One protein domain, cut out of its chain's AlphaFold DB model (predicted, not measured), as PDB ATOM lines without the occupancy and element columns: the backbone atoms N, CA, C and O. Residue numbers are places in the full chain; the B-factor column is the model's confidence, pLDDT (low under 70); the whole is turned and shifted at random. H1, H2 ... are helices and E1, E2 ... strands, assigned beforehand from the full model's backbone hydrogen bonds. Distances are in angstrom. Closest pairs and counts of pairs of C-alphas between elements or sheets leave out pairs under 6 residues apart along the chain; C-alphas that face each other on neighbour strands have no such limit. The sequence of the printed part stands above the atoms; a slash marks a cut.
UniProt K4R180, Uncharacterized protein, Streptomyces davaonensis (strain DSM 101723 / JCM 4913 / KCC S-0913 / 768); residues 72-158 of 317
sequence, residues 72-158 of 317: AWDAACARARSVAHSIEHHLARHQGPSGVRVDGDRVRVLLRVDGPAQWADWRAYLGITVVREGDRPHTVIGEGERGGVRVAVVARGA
ATOM      1  N   ALA A  72      27.298 -72.407 -17.847       96.12
ATOM      2  CA  ALA A  72      28.461 -72.027 -18.642       96.12
ATOM      3  C   ALA A  72      28.183 -70.787 -19.507       96.12
ATOM      4  O   ALA A  72      29.050 -69.914 -19.616       96.12
ATOM      5  N   TRP A  73      26.979 -70.689 -20.078       96.69
ATOM      6  CA  TRP A  73      26.517 -69.527 -20.831       96.69
ATOM      7  C   TRP A  73      26.398 -68.283 -19.945       96.69
ATOM      8  O   TRP A  73      26.977 -67.248 -20.269       96.69
ATOM      9  N   ASP A  74      25.766 -68.394 -18.775       96.88
ATOM     10  CA  ASP A  74      25.656 -67.290 -17.814       96.88
ATOM     11  C   ASP A  74      27.034 -66.783 -17.374       96.88
ATOM     12  O   ASP A  74      27.286 -65.572 -17.320       96.88
ATOM     13  N   ALA A  75      27.967 -67.707 -17.127       96.31
ATOM     14  CA  ALA A  75      29.350 -67.372 -16.823       96.31
ATOM     15  C   ALA A  75      30.041 -66.662 -18.001       96.31
ATOM     16  O   ALA A  75      30.814 -65.728 -17.781       96.31
ATOM     17  N   ALA A  76      29.768 -67.060 -19.247       96.94
ATOM     18  CA  ALA A  76      30.289 -66.388 -20.437       96.94
ATOM     19  C   ALA A  76      29.726 -64.965 -20.587       96.94
ATOM     20  O   ALA A  76      30.499 -64.024 -20.775       96.94
ATOM     21  N   CYS A  77      28.421 -64.770 -20.392       97.88
ATOM     22  CA  CYS A  77      27.788 -63.450 -20.397       97.88
ATOM     23  C   CYS A  77      28.306 -62.544 -19.268       97.88
ATOM     24  O   CYS A  77      28.494 -61.341 -19.458       97.88
ATOM     25  N   ALA A  78      28.554 -63.095 -18.076       97.62
ATOM     26  CA  ALA A  78      29.178 -62.354 -16.981       97.62
ATOM     27  C   ALA A  78      30.605 -61.908 -17.343       97.62
ATOM     28  O   ALA A  78      30.942 -60.739 -17.158       97.62
ATOM     29  N   ARG A  79      31.418 -62.798 -17.935       98.25
ATOM     30  CA  ARG A  79      32.759 -62.443 -18.432       98.25
ATOM     31  C   ARG A  79      32.705 -61.357 -19.506       98.25
ATOM     32  O   ARG A  79      33.473 -60.402 -19.419       98.25
ATOM     33  N   ALA A  80      31.786 -61.456 -20.468       98.00
ATOM     34  CA  ALA A  80      31.629 -60.458 -21.526       98.00
ATOM     35  C   ALA A  80      31.302 -59.064 -20.969       98.00
ATOM     36  O   ALA A  80      31.903 -58.079 -21.398       98.00
ATOM     37  N   ARG A  81      30.434 -58.976 -19.950       98.31
ATOM     38  CA  ARG A  81      30.151 -57.716 -19.237       98.31
ATOM     39  C   ARG A  81      31.383 -57.149 -18.531       98.31
ATOM     40  O   ARG A  81      31.649 -55.956 -18.658       98.31
ATOM     41  N   SER A  82      32.163 -57.984 -17.847       98.00
ATOM     42  CA  SER A  82      33.407 -57.542 -17.198       98.00
ATOM     43  C   SER A  82      34.441 -57.026 -18.208       98.00
ATOM     44  O   SER A  82      35.077 -55.998 -17.973       98.00
ATOM     45  N   VAL A  83      34.589 -57.700 -19.355       98.12
ATOM     46  CA  VAL A  83      35.479 -57.255 -20.441       98.12
ATOM     47  C   VAL A  83      34.992 -55.938 -21.045       98.12
ATOM     48  O   VAL A  83      35.800 -55.026 -21.214       98.12
ATOM     49  N   ALA A  84      33.691 -55.803 -21.312       97.38
ATOM     50  CA  ALA A  84      33.105 -54.560 -21.807       97.38
ATOM     51  C   ALA A  84      33.380 -53.385 -20.859       97.38
ATOM     52  O   ALA A  84      33.883 -52.361 -21.311       97.38
ATOM     53  N   HIS A  85      33.182 -53.565 -19.550       97.06
ATOM     54  CA  HIS A  85      33.469 -52.527 -18.557       97.06
ATOM     55  C   HIS A  85      34.955 -52.120 -18.534       97.06
ATOM     56  O   HIS A  85      35.290 -50.940 -18.443       97.06
ATOM     57  N   SER A  86      35.868 -53.087 -18.680       97.00
ATOM     58  CA  SER A  86      37.307 -52.806 -18.793       97.00
ATOM     59  C   SER A  86      37.646 -51.992 -20.049       97.00
ATOM     60  O   SER A  86      38.458 -51.067 -19.974       97.00
ATOM     61  N   ILE A  87      37.015 -52.315 -21.184       95.94
ATOM     62  CA  ILE A  87      37.190 -51.594 -22.451       95.94
ATOM     63  C   ILE A  87      36.621 -50.175 -22.340       95.94
ATOM     64  O   ILE A  87      37.317 -49.230 -22.700       95.94
ATOM     65  N   GLU A  88      35.414 -50.003 -21.796       95.25
ATOM     66  CA  GLU A  88      34.791 -48.691 -21.560       95.25
ATOM     67  C   GLU A  88      35.673 -47.792 -20.692       95.25
ATOM     68  O   GLU A  88      35.953 -46.650 -21.053       95.25
ATOM     69  N   HIS A  89      36.186 -48.324 -19.581       94.88
ATOM     70  CA  HIS A  89      37.071 -47.579 -18.689       94.88
ATOM     71  C   HIS A  89      38.388 -47.165 -19.368       94.88
ATOM     72  O   HIS A  89      38.947 -46.110 -19.064       94.88
ATOM     73  N   HIS A  90      38.905 -47.977 -20.296       93.44
ATOM     74  CA  HIS A  90      40.079 -47.603 -21.081       93.44
ATOM     75  C   HIS A  90      39.742 -46.557 -22.150       93.44
ATOM     76  O   HIS A  90      40.494 -45.597 -22.310       93.44
ATOM     77  N   LEU A  91      38.601 -46.700 -22.830       90.88
ATOM     78  CA  LEU A  91      38.112 -45.760 -23.841       90.88
ATOM     79  C   LEU A  91      37.824 -44.374 -23.275       90.88
ATOM     80  O   LEU A  91      38.106 -43.394 -23.950       90.88
ATOM     81  N   ALA A  92      37.357 -44.276 -22.030       88.19
ATOM     82  CA  ALA A  92      37.102 -43.000 -21.360       88.19
ATOM     83  C   ALA A  92      38.343 -42.085 -21.256       88.19
ATOM     84  O   ALA A  92      38.212 -40.895 -20.980       88.19
ATOM     85  N   ARG A  93      39.552 -42.625 -21.469       89.06
ATOM     86  CA  ARG A  93      40.814 -41.865 -21.480       89.06
ATOM     87  C   ARG A  93      41.180 -41.313 -22.857       89.06
ATOM     88  O   ARG A  93      42.110 -40.518 -22.953       89.06
ATOM     89  N   HIS A  94      40.489 -41.747 -23.906       83.12
ATOM     90  CA  HIS A  94      40.736 -41.347 -25.287       83.12
ATOM     91  C   HIS A  94      39.631 -40.399 -25.751       83.12
ATOM     92  O   HIS A  94      38.459 -40.588 -25.430       83.12
ATOM     93  N   GLN A  95      39.994 -39.357 -26.496       73.25
ATOM     94  CA  GLN A  95      39.010 -38.410 -27.013       73.25
ATOM     95  C   GLN A  95      38.264 -39.017 -28.205       73.25
ATOM     96  O   GLN A  95      38.879 -39.498 -29.151       73.25
ATOM     97  N   GLY A  96      36.932 -38.960 -28.173       66.88
ATOM     98  CA  GLY A  96      36.091 -39.272 -29.325       66.88
ATOM     99  C   GLY A  96      34.858 -40.116 -28.996       66.88
ATOM    100  O   GLY A  96      34.796 -40.773 -27.956       66.88
ATOM    101  N   PRO A  97      33.853 -40.109 -29.891       60.28
ATOM    102  CA  PRO A  97      32.676 -40.946 -29.750       60.28
ATOM    103  C   PRO A  97      33.090 -42.409 -29.878       60.28
ATOM    104  O   PRO A  97      33.441 -42.892 -30.957       60.28
ATOM    105  N   SER A  98      33.034 -43.109 -28.755       82.88
ATOM    106  CA  SER A  98      33.191 -44.551 -28.683       82.88
ATOM    107  C   SER A  98      31.948 -45.152 -28.041       82.88
ATOM    108  O   SER A  98      31.256 -44.513 -27.249       82.88
ATOM    109  N   GLY A  99      31.609 -46.369 -28.450       90.56
ATOM    110  CA  GLY A  99      30.466 -47.087 -27.905       90.56
ATOM    111  C   GLY A  99      30.825 -48.542 -27.693       90.56
ATOM    112  O   GLY A  99      31.371 -49.176 -28.591       90.56
ATOM    113  N   VAL A 100      30.500 -49.079 -26.524       95.81
ATOM    114  CA  VAL A 100      30.660 -50.500 -26.216       95.81
ATOM    115  C   VAL A 100      29.276 -51.086 -25.981       95.81
ATOM    116  O   VAL A 100      28.413 -50.461 -25.367       95.81
ATOM    117  N   ARG A 101      29.022 -52.268 -26.538       96.81
ATOM    118  CA  ARG A 101      27.787 -53.021 -26.314       96.81
ATOM    119  C   ARG A 101      28.101 -54.488 -26.099       96.81
ATOM    120  O   ARG A 101      28.956 -55.052 -26.778       96.81
ATOM    121  N   VAL A 102      27.370 -55.108 -25.183       97.00
ATOM    122  CA  VAL A 102      27.421 -56.553 -24.945       97.00
ATOM    123  C   VAL A 102      26.295 -57.215 -25.735       97.00
ATOM    124  O   VAL A 102      25.154 -56.760 -25.686       97.00
ATOM    125  N   ASP A 103      26.631 -58.269 -26.470       95.69
ATOM    126  CA  ASP A 103      25.727 -59.073 -27.295       95.69
ATOM    127  C   ASP A 103      25.883 -60.539 -26.865       95.69
ATOM    128  O   ASP A 103      26.716 -61.276 -27.395       95.69
ATOM    129  N   GLY A 104      25.171 -60.921 -25.800       96.25
ATOM    130  CA  GLY A 104      25.293 -62.242 -25.178       96.25
ATOM    131  C   GLY A 104      26.676 -62.486 -24.568       96.25
ATOM    132  O   GLY A 104      27.049 -61.860 -23.575       96.25
ATOM    133  N   ASP A 105      27.419 -63.431 -25.140       97.81
ATOM    134  CA  ASP A 105      28.785 -63.810 -24.759       97.81
ATOM    135  C   ASP A 105      29.869 -63.030 -25.528       97.81
ATOM    136  O   ASP A 105      31.057 -63.345 -25.421       97.81
ATOM    137  N   ARG A 106      29.484 -62.012 -26.311       97.81
ATOM    138  CA  ARG A 106      30.385 -61.222 -27.166       97.81
ATOM    139  C   ARG A 106      30.326 -59.737 -26.841       97.81
ATOM    140  O   ARG A 106      29.336 -59.229 -26.316       97.81
ATOM    141  N   VAL A 107      31.378 -59.021 -27.223       98.12
ATOM    142  CA  VAL A 107      31.470 -57.563 -27.079       98.12
ATOM    143  C   VAL A 107      31.609 -56.917 -28.451       98.12
ATOM    144  O   VAL A 107      32.442 -57.318 -29.260       98.12
ATOM    145  N   ARG A 108      30.795 -55.893 -28.710       97.69
ATOM    146  CA  ARG A 108      30.873 -55.042 -29.897       97.69
ATOM    147  C   ARG A 108      31.389 -53.665 -29.506       97.69
ATOM    148  O   ARG A 108      30.860 -53.050 -28.582       97.69
ATOM    149  N   VAL A 109      32.383 -53.169 -30.231       96.31
ATOM    150  CA  VAL A 109      33.013 -51.871 -29.982       96.31
ATOM    151  C   VAL A 109      32.909 -51.013 -31.237       96.31
ATOM    152  O   VAL A 109      33.303 -51.431 -32.321       96.31
ATOM    153  N   LEU A 110      32.385 -49.804 -31.099       94.94
ATOM    154  CA  LEU A 110      32.432 -48.762 -32.113       94.94
ATOM    155  C   LEU A 110      33.551 -47.790 -31.740       94.94
ATOM    156  O   LEU A 110      33.512 -47.205 -30.656       94.94
ATOM    157  N   LEU A 111      34.520 -47.614 -32.635       93.56
ATOM    158  CA  LEU A 111      35.648 -46.704 -32.447       93.56
ATOM    159  C   LEU A 111      35.662 -45.630 -33.528       93.56
ATOM    160  O   LEU A 111      35.408 -45.918 -34.698       93.56
ATOM    161  N   ARG A 112      36.029 -44.411 -33.140       90.62
ATOM    162  CA  ARG A 112      36.570 -43.403 -34.053       90.62
ATOM    163  C   ARG A 112      38.090 -43.486 -33.984       90.62
ATOM    164  O   ARG A 112      38.632 -43.577 -32.886       90.62
ATOM    165  N   VAL A 113      38.750 -43.510 -35.137       91.06
ATOM    166  CA  VAL A 113      40.196 -43.721 -35.214       91.06
ATOM    167  C   VAL A 113      40.840 -42.696 -36.136       91.06
ATOM    168  O   VAL A 113      40.577 -42.703 -37.328       91.06
ATOM    169  N   ASP A 114      41.708 -41.841 -35.615       87.56
ATOM    170  CA  ASP A 114      42.279 -40.688 -36.314       87.56
ATOM    171  C   ASP A 114      43.364 -41.049 -37.336       87.56
ATOM    172  O   ASP A 114      43.721 -40.244 -38.192       87.56
ATOM    173  N   GLY A 115      43.884 -42.276 -37.285       86.19
ATOM    174  CA  GLY A 115      44.882 -42.734 -38.242       86.19
ATOM    175  C   GLY A 115      45.306 -44.192 -38.062       86.19
ATOM    176  O   GLY A 115      44.914 -44.859 -37.101       86.19
ATOM    177  N   PRO A 116      46.145 -44.708 -38.975       87.62
ATOM    178  CA  PRO A 116      46.543 -46.115 -38.988       87.62
ATOM    179  C   PRO A 116      47.364 -46.529 -37.758       87.62
ATOM    180  O   PRO A 116      47.250 -47.672 -37.323       87.62
ATOM    181  N   ALA A 117      48.147 -45.618 -37.169       89.75
ATOM    182  CA  ALA A 117      48.909 -45.894 -35.947       89.75
ATOM    183  C   ALA A 117      47.979 -46.134 -34.747       89.75
ATOM    184  O   ALA A 117      48.049 -47.180 -34.110       89.75
ATOM    185  N   GLN A 118      47.016 -45.233 -34.526       91.38
ATOM    186  CA  GLN A 118      46.012 -45.399 -33.474       91.38
ATOM    187  C   GLN A 118      45.156 -46.655 -33.712       91.38
ATOM    188  O   GLN A 118      44.781 -47.344 -32.765       91.38
ATOM    189  N   TRP A 119      44.874 -47.003 -34.975       92.00
ATOM    190  CA  TRP A 119      44.209 -48.268 -35.296       92.00
ATOM    191  C   TRP A 119      45.046 -49.484 -34.890       92.00
ATOM    192  O   TRP A 119      44.509 -50.436 -34.324       92.00
ATOM    193  N   ALA A 120      46.353 -49.465 -35.163       92.56
ATOM    194  CA  ALA A 120      47.260 -50.540 -34.777       92.56
ATOM    195  C   ALA A 120      47.306 -50.722 -33.251       92.56
ATOM    196  O   ALA A 120      47.191 -51.855 -32.776       92.56
ATOM    197  N   ASP A 121      47.356 -49.623 -32.495       93.44
ATOM    198  CA  ASP A 121      47.309 -49.645 -31.030       93.44
ATOM    199  C   ASP A 121      45.993 -50.248 -30.520       93.44
ATOM    200  O   ASP A 121      45.992 -51.138 -29.661       93.44
ATOM    201  N   TRP A 122      44.859 -49.838 -31.101       95.00
ATOM    202  CA  TRP A 122      43.551 -50.394 -30.753       95.00
ATOM    203  C   TRP A 122      43.431 -51.877 -31.073       95.00
ATOM    204  O   TRP A 122      42.860 -52.625 -30.279       95.00
ATOM    205  N   ARG A 123      43.981 -52.330 -32.202       95.62
ATOM    206  CA  ARG A 123      44.001 -53.754 -32.553       95.62
ATOM    207  C   ARG A 123      44.804 -54.567 -31.550       95.62
ATOM    208  O   ARG A 123      44.323 -55.611 -31.114       95.62
ATOM    209  N   ALA A 124      45.991 -54.086 -31.183       96.44
ATOM    210  CA  ALA A 124      46.848 -54.743 -30.206       96.44
ATOM    211  C   ALA A 124      46.157 -54.824 -28.838       96.44
ATOM    212  O   ALA A 124      46.100 -55.893 -28.235       96.44
ATOM    213  N   TYR A 125      45.556 -53.722 -28.383       96.19
ATOM    214  CA  TYR A 125      44.810 -53.698 -27.130       96.19
ATOM    215  C   TYR A 125      43.593 -54.635 -27.177       96.19
ATOM    216  O   TYR A 125      43.427 -55.479 -26.302       96.19
ATOM    217  N   LEU A 126      42.730 -54.537 -28.187       96.19
ATOM    218  CA  LEU A 126      41.481 -55.311 -28.252       96.19
ATOM    219  C   LEU A 126      41.675 -56.783 -28.652       96.19
ATOM    220  O   LEU A 126      40.698 -57.528 -28.650       96.19
ATOM    221  N   GLY A 127      42.903 -57.209 -28.964       97.06
ATOM    222  CA  GLY A 127      43.198 -58.583 -29.373       97.06
ATOM    223  C   GLY A 127      42.653 -58.924 -30.762       97.06
ATOM    224  O   GLY A 127      42.242 -60.058 -31.003       97.06
ATOM    225  N   ILE A 128      42.609 -57.943 -31.670       97.19
ATOM    226  CA  ILE A 128      42.048 -58.084 -33.021       97.19
ATOM    227  C   ILE A 128      43.051 -58.750 -33.957       97.19
ATOM    228  O   ILE A 128      44.073 -58.163 -34.324       97.19
ATOM    229  N   THR A 129      42.718 -59.964 -34.386       97.19
ATOM    230  CA  THR A 129      43.554 -60.801 -35.256       97.19
ATOM    231  C   THR A 129      43.083 -60.780 -36.704       97.19
ATOM    232  O   THR A 129      43.909 -60.818 -37.615       97.19
ATOM    233  N   VAL A 130      41.775 -60.658 -36.930       96.19
ATOM    234  CA  VAL A 130      41.170 -60.602 -38.262       96.19
ATOM    235  C   VAL A 130      40.732 -59.174 -38.543       96.19
ATOM    236  O   VAL A 130      40.047 -58.556 -37.732       96.19
ATOM    237  N   VAL A 131      41.113 -58.644 -39.702       95.06
ATOM    238  CA  VAL A 131      40.694 -57.319 -40.168       95.06
ATOM    239  C   VAL A 131      40.101 -57.453 -41.558       95.06
ATOM    240  O   VAL A 131      40.655 -58.148 -42.407       95.06
ATOM    241  N   ARG A 132      38.966 -56.796 -41.776       93.06
ATOM    242  CA  ARG A 132      38.272 -56.717 -43.059       93.06
ATOM    243  C   ARG A 132      37.834 -55.281 -43.305       93.06
ATOM    244  O   ARG A 132      37.550 -54.539 -42.364       93.06
ATOM    245  N   GLU A 133      37.766 -54.891 -44.566       88.00
ATOM    246  CA  GLU A 133      37.083 -53.655 -44.943       88.00
ATOM    247  C   GLU A 133      35.577 -53.838 -44.724       88.00
ATOM    248  O   GLU A 133      35.030 -54.912 -44.978       88.00
ATOM    249  N   GLY A 134      34.923 -52.828 -44.158       84.81
ATOM    250  CA  GLY A 134      33.478 -52.840 -43.968       84.81
ATOM    251  C   GLY A 134      32.739 -52.369 -45.217       84.81
ATOM    252  O   GLY A 134      33.284 -51.639 -46.036       84.81
ATOM    253  N   ASP A 135      31.447 -52.689 -45.303       78.44
ATOM    254  CA  ASP A 135      30.580 -52.298 -46.433       78.44
ATOM    255  C   ASP A 135      30.390 -50.777 -46.580       78.44
ATOM    256  O   ASP A 135      29.824 -50.291 -47.559       78.44
ATOM    257  N   ARG A 136      30.808 -50.001 -45.575       75.12
ATOM    258  CA  ARG A 136      30.713 -48.540 -45.570       75.12
ATOM    259  C   ARG A 136      32.094 -47.923 -45.790       75.12
ATOM    260  O   ARG A 136      33.053 -48.378 -45.163       75.12
ATOM    261  N   PRO A 137      32.189 -46.828 -46.568       75.38
ATOM    262  CA  PRO A 137      33.441 -46.104 -46.751       75.38
ATOM    263  C   PRO A 137      34.105 -45.775 -45.413       75.38
ATOM    264  O   PRO A 137      33.427 -45.398 -44.451       75.38
ATOM    265  N   HIS A 138      35.430 -45.928 -45.357       77.62
ATOM    266  CA  HIS A 138      36.264 -45.614 -44.187       77.62
ATOM    267  C   HIS A 138      35.898 -46.388 -42.913       77.62
ATOM    268  O   HIS A 138      36.262 -45.985 -41.806       77.62
ATOM    269  N   THR A 139      35.171 -47.495 -43.059       87.00
ATOM    270  CA  THR A 139      34.865 -48.399 -41.959       87.00
ATOM    271  C   THR A 139      35.739 -49.635 -42.082       87.00
ATOM    272  O   THR A 139      35.740 -50.307 -43.107       87.00
ATOM    273  N   VAL A 140      36.471 -49.943 -41.022       89.94
ATOM    274  CA  VAL A 140      37.253 -51.167 -40.885       89.94
ATOM    275  C   VAL A 140      36.593 -52.017 -39.813       89.94
ATOM    276  O   VAL A 140      36.259 -51.529 -38.732       89.94
ATOM    277  N   ILE A 141      36.386 -53.292 -40.118       93.88
ATOM    278  CA  ILE A 141      35.830 -54.265 -39.188       93.88
ATOM    279  C   ILE A 141      36.971 -55.146 -38.687       93.88
ATOM    280  O   ILE A 141      37.726 -55.720 -39.468       93.88
ATOM    281  N   GLY A 142      37.115 -55.226 -37.371       95.25
ATOM    282  CA  GLY A 142      38.075 -56.082 -36.692       95.25
ATOM    283  C   GLY A 142      37.368 -57.159 -35.884       95.25
ATOM    284  O   GLY A 142      36.395 -56.867 -35.198       95.25
ATOM    285  N   GLU A 143      37.864 -58.388 -35.914       97.19
ATOM    286  CA  GLU A 143      37.413 -59.468 -35.038       97.19
ATOM    287  C   GLU A 143      38.601 -60.075 -34.287       97.19
ATOM    288  O   GLU A 143      39.713 -60.188 -34.815       97.19
ATOM    289  N   GLY A 144      38.372 -60.448 -33.032       97.56
ATOM    290  CA  GLY A 144      39.407 -60.988 -32.168       97.56
ATOM    291  C   GLY A 144      38.881 -61.502 -30.839       97.56
ATOM    292  O   GLY A 144      37.678 -61.709 -30.656       97.56
ATOM    293  N   GLU A 145      39.798 -61.699 -29.899       97.88
ATOM    294  CA  GLU A 145      39.485 -62.214 -28.571       97.88
ATOM    295  C   GLU A 145      40.254 -61.451 -27.495       97.88
ATOM    296  O   GLU A 145      41.451 -61.195 -27.620       97.88
ATOM    297  N   ARG A 146      39.565 -61.111 -26.403       97.31
ATOM    298  CA  ARG A 146      40.165 -60.473 -25.231       97.31
ATOM    299  C   ARG A 146      39.634 -61.121 -23.965       97.31
ATOM    300  O   ARG A 146      38.435 -61.095 -23.705       97.31
ATOM    301  N   GLY A 147      40.534 -61.691 -23.164       96.06
ATOM    302  CA  GLY A 147      40.171 -62.333 -21.897       96.06
ATOM    303  C   GLY A 147      39.190 -63.501 -22.056       96.06
ATOM    304  O   GLY A 147      38.295 -63.646 -21.226       96.06
ATOM    305  N   GLY A 148      39.304 -64.299 -23.125       96.81
ATOM    306  CA  GLY A 148      38.377 -65.407 -23.382       96.81
ATOM    307  C   GLY A 148      37.060 -65.006 -24.054       96.81
ATOM    308  O   GLY A 148      36.172 -65.845 -24.192       96.81
ATOM    309  N   VAL A 149      36.875 -63.725 -24.395       98.19
ATOM    310  CA  VAL A 149      35.619 -63.169 -24.920       98.19
ATOM    311  C   VAL A 149      35.832 -62.677 -26.345       98.19
ATOM    312  O   VAL A 149      36.783 -61.945 -26.616       98.19
ATOM    313  N   ARG A 150      34.918 -63.034 -27.253       97.94
ATOM    314  CA  ARG A 150      34.954 -62.558 -28.641       97.94
ATOM    315  C   ARG A 150      34.656 -61.063 -28.704       97.94
ATOM    316  O   ARG A 150      33.627 -60.611 -28.196       97.94
ATOM    317  N   VAL A 151      35.524 -60.320 -29.380       98.06
ATOM    318  CA  VAL A 151      35.402 -58.875 -29.579       98.06
ATOM    319  C   VAL A 151      35.276 -58.584 -31.070       98.06
ATOM    320  O   VAL A 151      36.132 -58.974 -31.860       98.06
ATOM    321  N   ALA A 152      34.208 -57.884 -31.446       97.62
ATOM    322  CA  ALA A 152      34.013 -57.339 -32.782       97.62
ATOM    323  C   ALA A 152      34.104 -55.813 -32.722       97.62
ATOM    324  O   ALA A 152      33.464 -55.170 -31.891       97.62
ATOM    325  N   VAL A 153      34.893 -55.223 -33.606       96.44
ATOM    326  CA  VAL A 153      35.200 -53.796 -33.626       96.44
ATOM    327  C   VAL A 153      34.786 -53.226 -34.962       96.44
ATOM    328  O   VAL A 153      35.138 -53.756 -36.007       96.44
ATOM    329  N   VAL A 154      34.065 -52.118 -34.926       95.44
ATOM    330  CA  VAL A 154      33.788 -51.286 -36.088       95.44
ATOM    331  C   VAL A 154      34.553 -49.992 -35.873       95.44
ATOM    332  O   VAL A 154      34.127 -49.123 -35.114       95.44
ATOM    333  N   ALA A 155      35.715 -49.886 -36.504       92.31
ATOM    334  CA  ALA A 155      36.512 -48.676 -36.507       92.31
ATOM    335  C   ALA A 155      36.089 -47.806 -37.684       92.31
ATOM    336  O   ALA A 155      36.125 -48.228 -38.837       92.31
ATOM    337  N   ARG A 156      35.685 -46.577 -37.398       89.75
ATOM    338  CA  ARG A 156      35.510 -45.540 -38.404       89.75
ATOM    339  C   ARG A 156      36.762 -44.698 -38.380       89.75
ATOM    340  O   ARG A 156      37.053 -44.075 -37.359       89.75
ATOM    341  N   GLY A 157      37.493 -44.691 -39.487       82.31
ATOM    342  CA  GLY A 157      38.551 -43.714 -39.655       82.31
ATOM    343  C   GLY A 157      37.956 -42.323 -39.448       82.31
ATOM    344  O   GLY A 157      36.872 -42.034 -39.969       82.31
ATOM    345  N   ALA A 158      38.653 -41.442 -38.733       62.41
ATOM    346  CA  ALA A 158      38.647 -40.059 -39.135       62.41
ATOM    347  C   ALA A 158      39.228 -40.116 -40.540       62.41
ATOM    348  O   ALA A 158      40.436 -40.108 -40.759       62.41
TER     349      ALA A 158
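This is residues 72 to 158 of the 317 residues of an uncharacterized protein of Streptomyces davaonensis (strain DSM 101723 / JCM 4913 / KCC S-0913 / 768) (UniProt K4R180). A strongly twisted sheet of five strands has two helices over one face, and its other face is bare. The long helix H1 runs along E2 on the side of the sheet where E1 and E2 lie, and the shorter H2 packs on the same face, mostly near E5 and E4. The printed part has 87 residues, with two named helices and five named strands in the order H1 E1 E2 H2 E3 E4 E5; the class is mixed, helices and strands. Across the mixed sheet the order is E1 E2 E5 E4 E3, with E2 and E5 parallel and the other neighbours antiparallel. The whole is compact, with a radius of gyration of the C-alphas of 12.5 A and spans of 38 by 27 by 19 A.

Find C-alpha 72 at (28.461, -72.027, -18.642); from there H1 runs through residues 72 to 91, 28.5 A long. Next come E1, residues 99 to 103, and E2, residues 106 to 113, 21.6 A long. Look for H2 at residues 116 to 126, 15.0 A from C-alpha 116 at (46.543, -46.115, -38.988) to C-alpha 126. E3 follows at residues 128 to 133, then E4 at residues 139 to 146, 21.3 A long. E5, residues 149 to 157, spans 24.6 A and ends with C-alpha 157 at (38.551, -43.714, -39.655).

Start at H1, which is on the sheet at a height of 7.1 A and lies over E2, along the strands, at 1 degrees on the local plane. Its closest C-alphas to E2 are those of Ala 80 and Arg 106, 5.8 A apart. E1 and E2 form a hairpin, antiparallel at 162 degrees, with N 101 and O 108 at 2.9 A. E2 and E5 are parallel at 21 degrees; see N 109 and O 152, 2.8 A. H2 is on the same face as H1, and the two are only just apart, 8.1 A at the closest. The C-alphas of Leu 126 in H2 and Arg 146 in E4 are their closest, 6.1 A. E2, H2 and E3 make a split strand-helix-strand unit, its two strands running the same way with E5 and E4 between them, and its crossover is right-handed. E3 E4 E5 is a meander, each strand the antiparallel neighbour of the one before: find N 132 and O 141 at 2.8 A, and N 153 and O 142 at 2.7 A. In H1 and H2 every O i to N i+4 pair is within hydrogen-bond range.

The two C-alphas farthest apart, those of Ala 72 and Ala 158, are 39.3 A apart. The printed part has no cut, and no link is long; the link from H1 to E1, 7 residues, is short, and the others are tight. The mean pLDDT of the printed part is 92.2; look for values under 70 at residues 96 to 97 and residue 158.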